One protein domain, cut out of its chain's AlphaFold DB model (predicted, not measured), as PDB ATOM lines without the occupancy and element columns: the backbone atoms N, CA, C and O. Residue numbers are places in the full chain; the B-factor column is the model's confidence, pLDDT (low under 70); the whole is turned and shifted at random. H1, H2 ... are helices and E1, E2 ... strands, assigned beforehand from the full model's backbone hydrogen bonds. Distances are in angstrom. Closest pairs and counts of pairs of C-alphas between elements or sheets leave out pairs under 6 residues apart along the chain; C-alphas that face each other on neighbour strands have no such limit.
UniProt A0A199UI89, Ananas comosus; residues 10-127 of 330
ATOM      1  N   ARG A  10     360.684 105.223  17.579       79.88
ATOM      2  CA  ARG A  10     360.949 103.885  18.108       79.88
ATOM      3  C   ARG A  10     362.214 103.848  18.962       79.88
ATOM      4  O   ARG A  10     362.159 103.346  20.079       79.88
ATOM      5  N   GLU A  11     363.318 104.416  18.479       79.38
ATOM      6  CA  GLU A  11     364.572 104.512  19.240       79.38
ATOM      7  C   GLU A  11     364.388 105.300  20.535       79.38
ATOM      8  O   GLU A  11     364.877 104.891  21.590       79.38
ATOM      9  N   VAL A  12     363.647 106.411  20.469       79.06
ATOM     10  CA  VAL A  12     363.354 107.235  21.646       79.06
ATOM     11  C   VAL A  12     362.547 106.433  22.669       79.06
ATOM     12  O   VAL A  12     362.895 106.417  23.848       79.06
ATOM     13  N   LEU A  13     361.516 105.704  22.234       84.56
ATOM     14  CA  LEU A  13     360.702 104.864  23.115       84.56
ATOM     15  C   LEU A  13     361.487 103.687  23.705       84.56
ATOM     16  O   LEU A  13     361.304 103.355  24.876       84.56
ATOM     17  N   GLU A  14     362.386 103.065  22.945       86.19
ATOM     18  CA  GLU A  14     363.291 102.043  23.479       86.19
ATOM     19  C   GLU A  14     364.233 102.618  24.541       86.19
ATOM     20  O   GLU A  14     364.450 102.009  25.593       86.19
ATOM     21  N   LEU A  15     364.788 103.806  24.295       84.38
ATOM     22  CA  LEU A  15     365.662 104.479  25.249       84.38
ATOM     23  C   LEU A  15     364.908 104.863  26.528       84.38
ATOM     24  O   LEU A  15     365.435 104.668  27.628       84.38
ATOM     25  N   LEU A  16     363.676 105.354  26.393       85.62
ATOM     26  CA  LEU A  16     362.809 105.679  27.520       85.62
ATOM     27  C   LEU A  16     362.492 104.443  28.346       85.62
ATOM     28  O   LEU A  16     362.694 104.469  29.551       85.62
ATOM     29  N   GLN A  17     362.129 103.319  27.735       89.38
ATOM     30  CA  GLN A  17     361.877 102.073  28.471       89.38
ATOM     31  C   GLN A  17     363.107 101.571  29.248       89.38
ATOM     32  O   GLN A  17     362.992 100.968  30.324       89.38
ATOM     33  N   ARG A  18     364.319 101.865  28.759       86.25
ATOM     34  CA  ARG A  18     365.567 101.562  29.478       86.25
ATOM     35  C   ARG A  18     365.783 102.462  30.702       86.25
ATOM     36  O   ARG A  18     366.301 101.959  31.700       86.25
ATOM     37  N   HIS A  19     365.320 103.714  30.700       86.00
ATOM     38  CA  HIS A  19     365.669 104.722  31.724       86.00
ATOM     39  C   HIS A  19     364.490 105.317  32.511       86.00
ATOM     40  O   HIS A  19     364.694 106.003  33.513       86.00
ATOM     41  N   ALA A  20     363.260 105.019  32.119       91.12
ATOM     42  CA  ALA A  20     362.028 105.518  32.709       91.12
ATOM     43  C   ALA A  20     360.990 104.393  32.851       91.12
ATOM     44  O   ALA A  20     361.119 103.316  32.264       91.12
ATOM     45  N   TYR A  21     359.982 104.645  33.675       93.50
ATOM     46  CA  TYR A  21     358.772 103.849  33.804       93.50
ATOM     47  C   TYR A  21     357.590 104.622  33.251       93.50
ATOM     48  O   TYR A  21     357.537 105.845  33.371       93.50
ATOM     49  N   LEU A  22     356.615 103.898  32.717       93.62
ATOM     50  CA  LEU A  22     355.347 104.500  32.348       93.62
ATOM     51  C   LEU A  22     354.416 104.550  33.567       93.62
ATOM     52  O   LEU A  22     354.141 103.526  34.199       93.62
ATOM     53  N   VAL A  23     353.911 105.741  33.883       93.94
ATOM     54  CA  VAL A  23     352.930 105.995  34.942       93.94
ATOM     55  C   VAL A  23     351.819 106.848  34.348       93.94
ATOM     56  O   VAL A  23     352.042 107.997  33.985       93.94
ATOM     57  N   ARG A  24     350.609 106.289  34.229       90.00
ATOM     58  CA  ARG A  24     349.427 107.011  33.712       90.00
ATOM     59  C   ARG A  24     349.627 107.629  32.310       90.00
ATOM     60  O   ARG A  24     349.106 108.704  32.026       90.00
ATOM     61  N   GLY A  25     350.379 106.942  31.448       88.69
ATOM     62  CA  GLY A  25     350.716 107.408  30.094       88.69
ATOM     63  C   GLY A  25     351.919 108.355  30.027       88.69
ATOM     64  O   GLY A  25     352.321 108.738  28.936       88.69
ATOM     65  N   LEU A  26     352.526 108.695  31.167       90.06
ATOM     66  CA  LEU A  26     353.657 109.615  31.264       90.06
ATOM     67  C   LEU A  26     354.941 108.872  31.619       90.06
ATOM     68  O   LEU A  26     354.914 107.894  32.371       90.06
ATOM     69  N   TRP A  27     356.075 109.351  31.115       91.31
ATOM     70  CA  TRP A  27     357.374 108.751  31.404       91.31
ATOM     71  C   TRP A  27     357.978 109.366  32.658       91.31
ATOM     72  O   TRP A  27     358.191 110.569  32.732       91.31
ATOM     73  N   VAL A  28     358.298 108.532  33.642       91.00
ATOM     74  CA  VAL A  28     358.898 108.941  34.914       91.00
ATOM     75  C   VAL A  28     360.256 108.275  35.062       91.00
ATOM     76  O   VAL A  28     360.355 107.057  34.935       91.00
ATOM     77  N   CYS A  29     361.321 109.026  35.353       89.38
ATOM     78  CA  CYS A  29     362.667 108.447  35.482       89.38
ATOM     79  C   CYS A  29     362.708 107.285  36.490       89.38
ATOM     80  O   CYS A  29     362.114 107.374  37.569       89.38
ATOM     81  N   LYS A  30     363.463 106.220  36.185       90.06
ATOM     82  CA  LYS A  30     363.629 105.074  37.094       90.06
ATOM     83  C   LYS A  30     364.238 105.507  38.426       90.06
ATOM     84  O   LYS A  30     365.164 106.313  38.463       90.06
ATOM     85  N   SER A  31     363.756 104.933  39.527       90.19
ATOM     86  CA  SER A  31     364.184 105.330  40.877       90.19
ATOM     87  C   SER A  31     365.660 105.076  41.152       90.19
ATOM     88  O   SER A  31     366.272 105.869  41.858       90.19
ATOM     89  N   SER A  32     366.262 104.064  40.524       85.56
ATOM     90  CA  SER A  32     367.704 103.788  40.611       85.56
ATOM     91  C   SER A  32     368.594 104.888  40.018       85.56
ATOM     92  O   SER A  32     369.788 104.922  40.305       85.56
ATOM     93  N   LEU A  33     368.040 105.790  39.199       80.25
ATOM     94  CA  LEU A  33     368.773 106.934  38.650       80.25
ATOM     95  C   LEU A  33     368.812 108.130  39.611       80.25
ATOM     96  O   LEU A  33     369.660 109.009  39.450       80.25
ATOM     97  N   LEU A  34     367.889 108.178  40.577       79.06
ATOM     98  CA  LEU A  34     367.676 109.331  41.456       79.06
ATOM     99  C   LEU A  34     367.942 109.020  42.936       79.06
ATOM    100  O   LEU A  34     368.390 109.897  43.668       79.06
ATOM    101  N   TYR A  35     367.699 107.784  43.371       82.44
ATOM    102  CA  TYR A  35     367.759 107.355  44.767       82.44
ATOM    103  C   TYR A  35     368.651 106.117  44.922       82.44
ATOM    104  O   TYR A  35     369.034 105.477  43.945       82.44
ATOM    105  N   ASN A  36     369.005 105.784  46.166       79.25
ATOM    106  CA  ASN A  36     369.764 104.578  46.511       79.25
ATOM    107  C   ASN A  36     369.123 103.904  47.726       79.25
ATOM    108  O   ASN A  36     368.389 104.556  48.459       79.25
ATOM    109  N   GLY A  37     369.426 102.627  47.960       84.62
ATOM    110  CA  GLY A  37     368.947 101.915  49.146       84.62
ATOM    111  C   GLY A  37     367.419 101.861  49.237       84.62
ATOM    112  O   GLY A  37     366.735 101.711  48.226       84.62
ATOM    113  N   ALA A  38     366.892 101.997  50.455       86.25
ATOM    114  CA  ALA A  38     365.465 101.852  50.740       86.25
ATOM    115  C   ALA A  38     364.588 102.921  50.058       86.25
ATOM    116  O   ALA A  38     363.408 102.672  49.804       86.25
ATOM    117  N   GLU A  39     365.135 104.096  49.722       86.69
ATOM    118  CA  GLU A  39     364.399 105.118  48.972       86.69
ATOM    119  C   GLU A  39     364.058 104.692  47.535       86.69
ATOM    120  O   GLU A  39     363.067 105.177  46.987       86.69
ATOM    121  N   VAL A  40     364.827 103.775  46.929       89.69
ATOM    122  CA  VAL A  40     364.529 103.243  45.586       89.69
ATOM    123  C   VAL A  40     363.228 102.452  45.612       89.69
ATOM    124  O   VAL A  40     362.316 102.755  44.845       89.69
ATOM    125  N   ASP A  41     363.118 101.499  46.539       91.44
ATOM    126  CA  ASP A  41     361.925 100.664  46.698       91.44
ATOM    127  C   ASP A  41     360.719 101.498  47.138       91.44
ATOM    128  O   ASP A  41     359.604 101.301  46.650       91.44
ATOM    129  N   ALA A  42     360.941 102.482  48.017       93.12
ATOM    130  CA  ALA A  42     359.892 103.398  48.443       93.12
ATOM    131  C   ALA A  42     359.329 104.211  47.271       93.12
ATOM    132  O   ALA A  42     358.108 104.311  47.126       93.12
ATOM    133  N   ARG A  43     360.196 104.761  46.413       94.62
ATOM    134  CA  ARG A  43     359.752 105.511  45.236       94.62
ATOM    135  C   ARG A  43     359.087 104.613  44.203       94.62
ATOM    136  O   ARG A  43     358.035 104.989  43.701       94.62
ATOM    137  N   ASP A  44     359.635 103.434  43.922       95.00
ATOM    138  CA  ASP A  44     359.013 102.488  42.988       95.00
ATOM    139  C   ASP A  44     357.612 102.072  43.461       95.00
ATOM    140  O   ASP A  44     356.679 102.027  42.660       95.00
ATOM    141  N   TYR A  45     357.424 101.851  44.765       95.06
ATOM    142  CA  TYR A  45     356.105 101.579  45.328       95.06
ATOM    143  C   TYR A  45     355.151 102.777  45.202       95.06
ATOM    144  O   TYR A  45     353.997 102.609  44.813       95.06
ATOM    145  N   ILE A  46     355.619 103.998  45.480       95.50
ATOM    146  CA  ILE A  46     354.824 105.225  45.305       95.50
ATOM    147  C   ILE A  46     354.389 105.397  43.842       95.50
ATOM    148  O   ILE A  46     353.216 105.658  43.575       95.50
ATOM    149  N   LEU A  47     355.305 105.210  42.892       96.06
ATOM    150  CA  LEU A  47     355.003 105.277  41.461       96.06
ATOM    151  C   LEU A  47     353.991 104.209  41.051       96.06
ATOM    152  O   LEU A  47     353.036 104.523  40.343       96.06
ATOM    153  N   TYR A  48     354.132 102.984  41.564       95.56
ATOM    154  CA  TYR A  48     353.140 101.930  41.383       95.56
ATOM    155  C   TYR A  48     351.755 102.353  41.889       95.56
ATOM    156  O   TYR A  48     350.772 102.172  41.170       95.56
ATOM    157  N   LEU A  49     351.645 102.959  43.075       95.00
ATOM    158  CA  LEU A  49     350.354 103.443  43.574       95.00
ATOM    159  C   LEU A  49     349.724 104.461  42.615       95.00
ATOM    160  O   LEU A  49     348.521 104.383  42.351       95.00
ATOM    161  N   PHE A  50     350.536 105.345  42.028       95.62
ATOM    162  CA  PHE A  50     350.070 106.291  41.016       95.62
ATOM    163  C   PHE A  50     349.649 105.634  39.697       95.62
ATOM    164  O   PHE A  50     348.787 106.171  39.007       95.62
ATOM    165  N   THR A  51     350.158 104.446  39.352       93.62
ATOM    166  CA  THR A  51     349.615 103.686  38.206       93.62
ATOM    167  C   THR A  51     348.172 103.238  38.438       93.62
ATOM    168  O   THR A  51     347.424 103.076  37.478       93.62
ATOM    169  N   LYS A  52     347.772 103.039  39.702       91.25
ATOM    170  CA  LYS A  52     346.440 102.542  40.071       91.25
ATOM    171  C   LYS A  52     345.450 103.664  40.327       91.25
ATOM    172  O   LYS A  52     344.291 103.545  39.950       91.25
ATOM    173  N   ASN A  53     345.897 104.738  40.969       90.94
ATOM    174  CA  ASN A  53     345.040 105.845  41.366       90.94
ATOM    175  C   ASN A  53     345.747 107.177  41.146       90.94
ATOM    176  O   ASN A  53     346.943 107.306  41.372       90.94
ATOM    177  N   GLN A  54     344.991 108.211  40.777       91.88
ATOM    178  CA  GLN A  54     345.550 109.562  40.677       91.88
ATOM    179  C   GLN A  54     346.004 110.117  42.029       91.88
ATOM    180  O   GLN A  54     346.867 110.989  42.072       91.88
ATOM    181  N   SER A  55     345.412 109.631  43.115       94.69
ATOM    182  CA  SER A  55     345.695 110.096  44.461       94.69
ATOM    183  C   SER A  55     346.147 108.958  45.357       94.69
ATOM    184  O   SER A  55     345.630 107.844  45.270       94.69
ATOM    185  N   VAL A  56     347.088 109.266  46.245       95.44
ATOM    186  CA  VAL A  56     347.659 108.339  47.218       95.44
ATOM    187  C   VAL A  56     347.380 108.833  48.629       95.44
ATOM    188  O   VAL A  56     347.703 109.962  48.998       95.44
ATOM    189  N   GLN A  57     346.788 107.952  49.427       93.25
ATOM    190  CA  GLN A  57     346.419 108.201  50.812       93.25
ATOM    191  C   GLN A  57     347.571 107.832  51.763       93.25
ATOM    192  O   GLN A  57     348.253 106.827  51.543       93.25
ATOM    193  N   PRO A  58     347.755 108.549  52.890       89.19
ATOM    194  CA  PRO A  58     348.815 108.264  53.861       89.19
ATOM    195  C   PRO A  58     348.807 106.829  54.398       89.19
ATOM    196  O   PRO A  58     349.859 106.289  54.734       89.19
ATOM    197  N   VAL A  59     347.633 106.189  54.469       89.94
ATOM    198  CA  VAL A  59     347.501 104.791  54.909       89.94
ATOM    199  C   VAL A  59     348.267 103.821  54.009       89.94
ATOM    200  O   VAL A  59     348.880 102.888  54.520       89.94
ATOM    201  N   GLN A  60     348.310 104.084  52.700       91.00
ATOM    202  CA  GLN A  60     349.011 103.253  51.720       91.00
ATOM    203  C   GLN A  60     350.533 103.380  51.862       91.00
ATOM    204  O   GLN A  60     351.272 102.484  51.480       91.00
ATOM    205  N   LEU A  61     351.015 104.472  52.461       90.50
ATOM    206  CA  LEU A  61     352.440 104.748  52.643       90.50
ATOM    207  C   LEU A  61     353.003 104.161  53.943       90.50
ATOM    208  O   LEU A  61     354.217 104.124  54.114       90.50
ATOM    209  N   LYS A  62     352.153 103.678  54.861       86.56
ATOM    210  CA  LYS A  62     352.576 103.178  56.186       86.56
ATOM    211  C   LYS A  62     353.519 101.977  56.123       86.56
ATOM    212  O   LYS A  62     354.279 101.760  57.060       86.56
ATOM    213  N   GLN A  63     353.455 101.195  55.050       83.50
ATOM    214  CA  GLN A  63     354.318 100.029  54.853       83.50
ATOM    215  C   GLN A  63     355.737 100.385  54.395       83.50
ATOM    216  O   GLN A  63     356.617  99.525  54.396       83.50
ATOM    217  N   LEU A  64     355.970 101.638  53.997       87.44
ATOM    218  CA  LEU A  64     357.277 102.097  53.557       87.44
ATOM    219  C   LEU A  64     358.207 102.271  54.756       87.44
ATOM    220  O   LEU A  64     357.915 103.003  55.699       87.44
ATOM    221  N   ARG A  65     359.374 101.628  54.693       83.88
ATOM    222  CA  ARG A  65     360.398 101.658  55.748       83.88
ATOM    223  C   ARG A  65     361.385 102.812  55.563       83.88
ATOM    224  O   ARG A  65     362.587 102.646  55.740       83.88
ATOM    225  N   VAL A  66     360.880 103.980  55.179       86.69
ATOM    226  CA  VAL A  66     361.668 105.208  55.010       86.69
ATOM    227  C   VAL A  66     361.117 106.311  55.900       86.69
ATOM    228  O   VAL A  66     359.954 106.289  56.306       86.69
ATOM    229  N   LYS A  67     361.966 107.286  56.231       86.81
ATOM    230  CA  LYS A  67     361.562 108.412  57.074       86.81
ATOM    231  C   LYS A  67     360.497 109.260  56.375       86.81
ATOM    232  O   LYS A  67     360.452 109.331  55.145       86.81
ATOM    233  N   ARG A  68     359.657 109.943  57.157       84.06
ATOM    234  CA  ARG A  68     358.577 110.792  56.624       84.06
ATOM    235  C   ARG A  68     359.128 111.897  55.721       84.06
ATOM    236  O   ARG A  68     358.514 112.211  54.707       84.06
ATOM    237  N   GLU A  69     360.296 112.434  56.056       84.06
ATOM    238  CA  GLU A  69     360.990 113.453  55.271       84.06
ATOM    239  C   GLU A  69     361.423 112.900  53.905       84.06
ATOM    240  O   GLU A  69     361.269 113.582  52.894       84.06
ATOM    241  N   SER A  70     361.881 111.641  53.846       84.81
ATOM    242  CA  SER A  70     362.208 110.964  52.584       84.81
ATOM    243  C   SER A  70     360.960 110.760  51.720       84.81
ATOM    244  O   SER A  70     361.009 111.009  50.520       84.81
ATOM    245  N   ILE A  71     359.823 110.378  52.317       89.94
ATOM    246  CA  ILE A  71     358.544 110.255  51.591       89.94
ATOM    247  C   ILE A  71     358.119 111.609  51.016       89.94
ATOM    248  O   ILE A  71     357.755 111.682  49.846       89.94
ATOM    249  N   ALA A  72     358.190 112.681  51.809       86.06
ATOM    250  CA  ALA A  72     357.857 114.027  51.350       86.06
ATOM    251  C   ALA A  72     358.784 114.484  50.212       86.06
ATOM    252  O   ALA A  72     358.310 115.018  49.211       86.06
ATOM    253  N   SER A  73     360.087 114.212  50.328       82.75
ATOM    254  CA  SER A  73     361.082 114.495  49.287       82.75
ATOM    255  C   SER A  73     360.806 113.732  47.986       82.75
ATOM    256  O   SER A  73     360.921 114.305  46.909       82.75
ATOM    257  N   ILE A  74     360.377 112.465  48.067       89.12
ATOM    258  CA  ILE A  74     359.977 111.664  46.897       89.12
ATOM    259  C   ILE A  74     358.663 112.168  46.284       89.12
ATOM    260  O   ILE A  74     358.516 112.179  45.066       89.12
ATOM    261  N   MET A  75     357.694 112.565  47.111       89.75
ATOM    262  CA  MET A  75     356.360 112.966  46.655       89.75
ATOM    263  C   MET A  75     356.329 114.354  46.017       89.75
ATOM    264  O   MET A  75     355.649 114.535  45.013       89.75
ATOM    265  N   THR A  76     357.067 115.316  46.575       87.56
ATOM    266  CA  THR A  76     357.078 116.724  46.137       87.56
ATOM    267  C   THR A  76     357.262 116.905  44.622       87.56
ATOM    268  O   THR A  76     356.496 117.662  44.029       87.56
ATOM    269  N   PRO A  77     358.208 116.223  43.944       85.12
ATOM    270  CA  PRO A  77     358.362 116.376  42.497       85.12
ATOM    271  C   PRO A  77     357.290 115.652  41.665       85.12
ATOM    272  O   PRO A  77     357.122 115.981  40.489       85.12
ATOM    273  N   LEU A  78     356.556 114.693  42.242       88.94
ATOM    274  CA  LEU A  78     355.581 113.842  41.544       88.94
ATOM    275  C   LEU A  78     354.127 114.301  41.733       88.94
ATOM    276  O   LEU A  78     353.272 114.056  40.879       88.94
ATOM    277  N   ALA A  79     353.822 114.913  42.873       91.00
ATOM    278  CA  ALA A  79     352.461 115.091  43.345       91.00
ATOM    279  C   ALA A  79     352.285 116.365  44.176       91.00
ATOM    280  O   ALA A  79     353.203 116.854  44.827       91.00
ATOM    281  N   ILE A  80     351.050 116.856  44.194       89.81
ATOM    282  CA  ILE A  80     350.608 117.988  45.000       89.81
ATOM    283  C   ILE A  80     349.905 117.442  46.243       89.81
ATOM    284  O   ILE A  80     348.961 116.651  46.140       89.81
ATOM    285  N   GLN A  81     350.346 117.876  47.424       91.94
ATOM    286  CA  GLN A  81     349.662 117.564  48.674       91.94
ATOM    287  C   GLN A  81     348.367 118.375  48.775       91.94
ATOM    288  O   GLN A  81     348.394 119.604  48.727       91.94
ATOM    289  N   ARG A  82     347.228 117.703  48.956       88.50
ATOM    290  CA  ARG A  82     345.930 118.355  49.163       88.50
ATOM    291  C   ARG A  82     345.531 118.233  50.625       88.50
ATOM    292  O   ARG A  82     345.144 117.157  51.077       88.50
ATOM    293  N   LEU A  83     345.630 119.334  51.365       88.50
ATOM    294  CA  LEU A  83     345.396 119.344  52.813       88.50
ATOM    295  C   LEU A  83     343.954 118.964  53.175       88.50
ATOM    296  O   LEU A  83     343.760 118.141  54.069       88.50
ATOM    297  N   ASP A  84     342.971 119.461  52.423       89.00
ATOM    298  CA  ASP A  84     341.544 119.195  52.668       89.00
ATOM    299  C   ASP A  84     341.182 117.715  52.490       89.00
ATOM    300  O   ASP A  84     340.366 117.162  53.228       89.00
ATOM    301  N   PHE A  85     341.841 117.049  51.538       87.25
ATOM    302  CA  PHE A  85     341.634 115.631  51.221       87.25
ATOM    303  C   PHE A  85     342.619 114.707  51.944       87.25
ATOM    304  O   PHE A  85     342.474 113.487  51.881       87.25
ATOM    305  N   LYS A  86     343.616 115.285  52.628       90.62
ATOM    306  CA  LYS A  86     344.713 114.592  53.319       90.62
ATOM    307  C   LYS A  86     345.436 113.577  52.431       90.62
ATOM    308  O   LYS A  86     345.859 112.532  52.918       90.62
ATOM    309  N   ASP A  87     345.608 113.896  51.151       93.44
ATOM    310  CA  ASP A  87     346.203 113.000  50.162       93.44
ATOM    311  C   ASP A  87     347.256 113.683  49.286       93.44
ATOM    312  O   ASP A  87     347.484 114.892  49.362       93.44
ATOM    313  N   TRP A  88     347.933 112.873  48.476       94.88
ATOM    314  CA  TRP A  88     348.855 113.335  47.444       94.88
ATOM    315  C   TRP A  88     348.259 113.032  46.082       94.88
ATOM    316  O   TRP A  88     348.056 111.867  45.750       94.88
ATOM    317  N   LYS A  89     347.982 114.068  45.292       94.44
ATOM    318  CA  LYS A  89     347.447 113.938  43.936       94.44
ATOM    319  C   LYS A  89     348.584 114.056  42.933       94.44
ATOM    320  O   LYS A  89     349.306 115.048  42.959       94.44
ATOM    321  N   PHE A  90     348.718 113.087  42.033       93.62
ATOM    322  CA  PHE A  90     349.675 113.152  40.933       93.62
ATOM    323  C   PHE A  90     349.496 114.463  40.165       93.62
ATOM    324  O   PHE A  90     348.361 114.814  39.815       93.62
ATOM    325  N   LYS A  91     350.601 115.193  39.973       88.75
ATOM    326  CA  LYS A  91     350.551 116.579  39.495       88.75
ATOM    327  C   LYS A  91     350.087 116.668  38.040       88.75
ATOM    328  O   LYS A  91     349.304 117.553  37.712       88.75
ATOM    329  N   GLU A  92     350.482 115.694  37.222       86.56
ATOM    330  CA  GLU A  92     350.156 115.668  35.799       86.56
ATOM    331  C   GLU A  92     348.840 114.921  35.497       86.56
ATOM    332  O   GLU A  92     348.472 113.948  36.181       86.56
ATOM    333  N   PRO A  93     348.095 115.343  34.462       83.56
ATOM    334  CA  PRO A  93     346.944 114.601  33.963       83.56
ATOM    335  C   PRO A  93     347.368 113.286  33.289       83.56
ATOM    336  O   PRO A  93     348.518 113.090  32.922       83.56
ATOM    337  N   VAL A  94     346.421 112.361  33.113       87.69
ATOM    338  CA  VAL A  94     346.663 111.142  32.318       87.69
ATOM    339  C   VAL A  94     346.941 111.509  30.867       87.69
ATOM    340  O   VAL A  94     346.138 112.212  30.251       87.69
ATOM    341  N   ASP A  95     347.989 110.926  30.291       86.69
ATOM    342  CA  ASP A  95     348.199 110.956  28.847       86.69
ATOM    343  C   ASP A  95     347.462 109.788  28.178       86.69
ATOM    344  O   ASP A  95     348.007 108.724  27.876       86.69
ATOM    345  N   SER A  96     346.165 109.998  27.949       87.38
ATOM    346  CA  SER A  96     345.321 109.021  27.252       87.38
ATOM    347  C   SER A  96     345.696 108.850  25.775       87.38
ATOM    348  O   SER A  96     345.327 107.845  25.164       87.38
ATOM    349  N   SER A  97     346.415 109.815  25.194       83.31
ATOM    350  CA  SER A  97     346.826 109.778  23.793       83.31
ATOM    351  C   SER A  97     347.962 108.777  23.595       83.31
ATOM    352  O   SER A  97     347.871 107.921  22.712       83.31
ATOM    353  N   PHE A  98     348.948 108.788  24.496       86.25
ATOM    354  CA  PHE A  98     350.021 107.803  24.528       86.25
ATOM    355  C   PHE A  98     349.466 106.393  24.725       86.25
ATOM    356  O   PHE A  98     349.804 105.484  23.968       86.25
ATOM    357  N   SER A  99     348.547 106.219  25.683       85.75
ATOM    358  CA  SER A  99     347.959 104.907  25.967       85.75
ATOM    359  C   SER A  99     347.208 104.305  24.778       85.75
ATOM    360  O   SER A  99     347.218 103.090  24.604       85.75
ATOM    361  N   LYS A 100     346.568 105.140  23.950       89.44
ATOM    362  CA  LYS A 100     345.894 104.696  22.720       89.44
ATOM    363  C   LYS A 100     346.874 104.414  21.585       89.44
ATOM    364  O   LYS A 100     346.609 103.533  20.774       89.44
ATOM    365  N   ARG A 101     347.961 105.183  21.503       87.25
ATOM    366  CA  ARG A 101     348.938 105.106  20.410       87.25
ATOM    367  C   ARG A 101     349.924 103.944  20.575       87.25
ATOM    368  O   ARG A 101     350.316 103.379  19.563       87.25
ATOM    369  N   TYR A 102     350.271 103.579  21.813       90.38
ATOM    370  CA  TYR A 102     351.244 102.520  22.134       90.38
ATOM    371  C   TYR A 102     350.712 101.516  23.180       90.38
ATOM    372  O   TYR A 102     351.295 101.371  24.265       90.38
ATOM    373  N   PRO A 103     349.581 100.833  22.918       92.38
ATOM    374  CA  PRO A 103     348.962  99.907  23.873       92.38
ATOM    375  C   PRO A 103     349.864  98.718  24.245       92.38
ATOM    376  O   PRO A 103     349.783  98.196  25.358       92.38
ATOM    377  N   GLU A 104     350.747  98.295  23.344       92.56
ATOM    378  CA  GLU A 104     351.730  97.239  23.574       92.56
ATOM    379  C   GLU A 104     352.750  97.623  24.653       92.56
ATOM    380  O   GLU A 104     352.986  96.837  25.572       92.56
ATOM    381  N   ILE A 105     353.267  98.858  24.607       92.38
ATOM    382  CA  ILE A 105     354.200  99.384  25.613       92.38
ATOM    383  C   ILE A 105     353.491  99.510  26.961       92.38
ATOM    384  O   ILE A 105     354.053  99.152  27.996       92.38
ATOM    385  N   VAL A 106     352.241  99.984  26.968       92.06
ATOM    386  CA  VAL A 106     351.437 100.075  28.198       92.06
ATOM    387  C   VAL A 106     351.309  98.704  28.855       92.06
ATOM    388  O   VAL A 106     351.615  98.565  30.038       92.06
ATOM    389  N   LYS A 107     350.930  97.681  28.085       93.19
ATOM    390  CA  LYS A 107     350.764  96.314  28.590       93.19
ATOM    391  C   LYS A 107     352.074  95.732  29.126       93.19
ATOM    392  O   LYS A 107     352.083  95.070  30.163       93.19
ATOM    393  N   GLU A 108     353.191  95.980  28.446       93.31
ATOM    394  CA  GLU A 108     354.512  95.557  28.918       93.31
ATOM    395  C   GLU A 108     354.876  96.222  30.255       93.31
ATOM    396  O   GLU A 108     355.299  95.546  31.197       93.31
ATOM    397  N   GLN A 109     354.640  97.529  30.377       93.31
ATOM    398  CA  GLN A 109     354.900  98.278  31.605       93.31
ATOM    399  C   GLN A 109     353.987  97.826  32.755       93.31
ATOM    400  O   GLN A 109     354.452  97.697  33.886       93.31
ATOM    401  N   GLU A 110     352.716  97.512  32.496       92.19
ATOM    402  CA  GLU A 110     351.796  96.948  33.496       92.19
ATOM    403  C   GLU A 110     352.272  95.591  34.037       92.19
ATOM    404  O   GLU A 110     352.238  95.346  35.253       92.19
ATOM    405  N   ASN A 111     352.776  94.725  33.156       92.12
ATOM    406  CA  ASN A 111     353.377  93.452  33.552       92.12
ATOM    407  C   ASN A 111     354.647  93.675  34.384       92.12
ATOM    408  O   ASN A 111     354.807  93.075  35.451       92.12
ATOM    409  N   ALA A 112     355.520  94.587  33.946       92.75
ATOM    410  CA  ALA A 112     356.744  94.934  34.663       92.75
ATOM    411  C   ALA A 112     356.454  95.490  36.069       92.75
ATOM    412  O   ALA A 112     357.125  95.119  37.035       92.75
ATOM    413  N   TRP A 113     355.421  96.328  36.209       94.44
ATOM    414  CA  TRP A 113     354.963  96.840  37.500       94.44
ATOM    415  C   TRP A 113     354.457  95.735  38.426       94.44
ATOM    416  O   TRP A 113     354.764  95.753  39.618       94.44
ATOM    417  N   SER A 114     353.728  94.758  37.886       89.75
ATOM    418  CA  SER A 114     353.196  93.629  38.659       89.75
ATOM    419  C   SER A 114     354.313  92.759  39.247       89.75
ATOM    420  O   SER A 114     354.252  92.374  40.413       89.75
ATOM    421  N   ILE A 115     355.376  92.515  38.477       89.62
ATOM    422  CA  ILE A 115     356.569  91.796  38.954       89.62
ATOM    423  C   ILE A 115     357.311  92.630  40.006       89.62
ATOM    424  O   ILE A 115     357.670  92.133  41.073       89.62
ATOM    425  N   ARG A 116     357.518  93.922  39.730       90.25
ATOM    426  CA  ARG A 116     358.266  94.828  40.608       90.25
ATOM    427  C   ARG A 116     357.608  94.995  41.974       90.25
ATOM    428  O   ARG A 116     358.293  94.881  42.986       90.25
ATOM    429  N   VAL A 117     356.299  95.245  42.021       89.12
ATOM    430  CA  VAL A 117     355.593  95.442  43.296       89.12
ATOM    431  C   VAL A 117     355.569  94.168  44.134       89.12
ATOM    432  O   VAL A 117     355.634  94.254  45.358       89.12
ATOM    433  N   LYS A 118     355.531  92.990  43.492       89.06
ATOM    434  CA  LYS A 118     355.652  91.705  44.183       89.06
ATOM    435  C   LYS A 118     357.012  91.597  44.875       89.06
ATOM    436  O   LYS A 118     357.048  91.410  46.082       89.06
ATOM    437  N   ASN A 119     358.101  91.860  44.151       88.12
ATOM    438  CA  ASN A 119     359.453  91.836  44.722       88.12
ATOM    439  C   ASN A 119     359.626  92.841  45.874       88.12
ATOM    440  O   ASN A 119     360.237  92.521  46.892       88.12
ATOM    441  N   ILE A 120     359.072  94.051  45.730       87.19
ATOM    442  CA  ILE A 120     359.090  95.062  46.798       87.19
ATOM    443  C   ILE A 120     358.298  94.565  48.006       87.19
ATOM    444  O   ILE A 120     358.772  94.677  49.131       87.19
ATOM    445  N   SER A 121     357.107  94.004  47.793       83.75
ATOM    446  CA  SER A 121     356.269  93.485  48.877       83.75
ATOM    447  C   SER A 121     356.989  92.365  49.622       83.75
ATOM    448  O   SER A 121     357.128  92.465  50.836       83.75
ATOM    449  N   ASP A 122     357.555  91.390  48.908       82.00
ATOM    450  CA  ASP A 122     358.315  90.278  49.490       82.00
ATOM    451  C   ASP A 122     359.509  90.786  50.322       82.00
ATOM    452  O   ASP A 122     359.718  90.347  51.454       82.00
ATOM    453  N   SER A 123     360.249  91.785  49.824       76.81
ATOM    454  CA  SER A 123     361.327  92.457  50.570       76.81
ATOM    455  C   SER A 123     360.808  93.151  51.841       76.81
ATOM    456  O   SER A 123     361.363  92.996  52.936       76.81
ATOM    457  N   LEU A 124     359.684  93.867  51.741       71.06
ATOM    458  CA  LEU A 124     359.039  94.519  52.881       71.06
ATOM    459  C   LEU A 124     358.502  93.508  53.909       71.06
ATOM    460  O   LEU A 124     358.441  93.849  55.095       71.06
ATOM    461  N   GLU A 125     358.130  92.294  53.498       67.38
ATOM    462  CA  GLU A 125     357.670  91.209  54.373       67.38
ATOM    463  C   GLU A 125     358.819  90.448  55.040       67.38
ATOM    464  O   GLU A 125     358.743  90.173  56.237       67.38
ATOM    465  N   LEU A 126     359.915  90.179  54.327       56.00
ATOM    466  CA  LEU A 126     361.100  89.488  54.857       56.00
ATOM    467  C   LEU A 126     361.755  90.235  56.024       56.00
ATOM    468  O   LEU A 126     362.323  89.631  56.931       56.00
ATOM    469  N   HIS A 127     361.620  91.557  56.059       52.06
ATOM    470  CA  HIS A 127     362.080  92.359  57.185       52.06
ATOM    471  C   HIS A 127     361.047  92.459  58.337       52.06
ATOM    472  O   HIS A 127     361.219  93.288  59.236       52.06
TER     473      HIS A 127
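This is residues 10 to 127 of the 330 residues of a protein of Ananas comosus (UniProt A0A199UI89). The helix H2 sits in the middle of the body, with the long helix H6 crossing it on one side and the short helix H4 crossing its first part on the other. Two small strand hairpins stand by the last part of H2: E1 and E2, which bring the chain there from H1, and E3 and E4, beyond which H5 lies at the same end of the body as H1 and the start of H6. The printed part has 118 residues with six named helices and four named strands, in the order H1 E1 E2 H2 H3 H4 E3 E4 H5 H6; each two-stranded sheet is antiparallel, and the class is mostly helix. The whole is compact, with a radius of gyration of the C-alphas of 14.3 A and spans of 39 by 35 by 21 A.

H1, residues 10 to 19, has a tight link to E1, residues 20 to 23. E1 and E2, residues 26 to 29, form an antiparallel hairpin, with N 21 and O 28 2.7 A apart, within hydrogen-bond range. The closest C-alphas of E1 and H2, residues 38 to 52, are those of Val 23 and Thr 51, 5.2 A apart. H3, residues 58 to 61, is close to H2 but not clearly touching, with C-alphas of Leu 61 and Ile 46 closest at 7.7 A. H4, residues 68 to 75, only just touches H2, with 3 pairs of C-alphas within 8 A; the closest are those of Ile 74 and Arg 43, 6.4 A apart, at a steep tilt of 51 degrees, the same way. H2 touches H4 with residues 39 to 43 alone. E3, residues 79 to 82, and E4, residues 87 to 90, form an antiparallel hairpin, with N 80 and O 89 2.8 A apart, within hydrogen-bond range. Residues 55 to 56 pair antiparallel with residues 88 to 89 of E4. H5, residues 96 to 101, is close to H6, residues 103 to 126, but not clearly touching, with C-alphas of Ser 99 and Val 106 closest at 6.4 A. H6 touches H2 with residues 113 to 120 alone, at a steep tilt of 46 degrees, opposite ways; the closest C-alphas, of Ile 120 and Asp 41, are 6.3 A apart. The closest C-alphas of H6 and E1 are those of Gln 109 and Leu 22, 6.3 A apart. H4 and H6 are apart. Every O i to N i+4 pair is within hydrogen-bond range in H1, H2, H4, H5 and H6; H3 is too short for such a pair.

H1 begins at C-alpha 10, (360.949, 103.885, 18.108), and is 14.4 A long from first to last C-alpha. H2 is 21.8 A long and begins at C-alpha 38, (365.465, 101.852, 50.740). H6, the longest helix, is 34.9 A long and ends at C-alpha 126, (361.100, 89.488, 54.857).

The two C-alphas farthest apart, those of Glu 11 and Asp 84, are 43.2 A apart. The printed part has no cut and no long link. The mean pLDDT of the printed part is 88.0, and residues 125 to 127 are under 70.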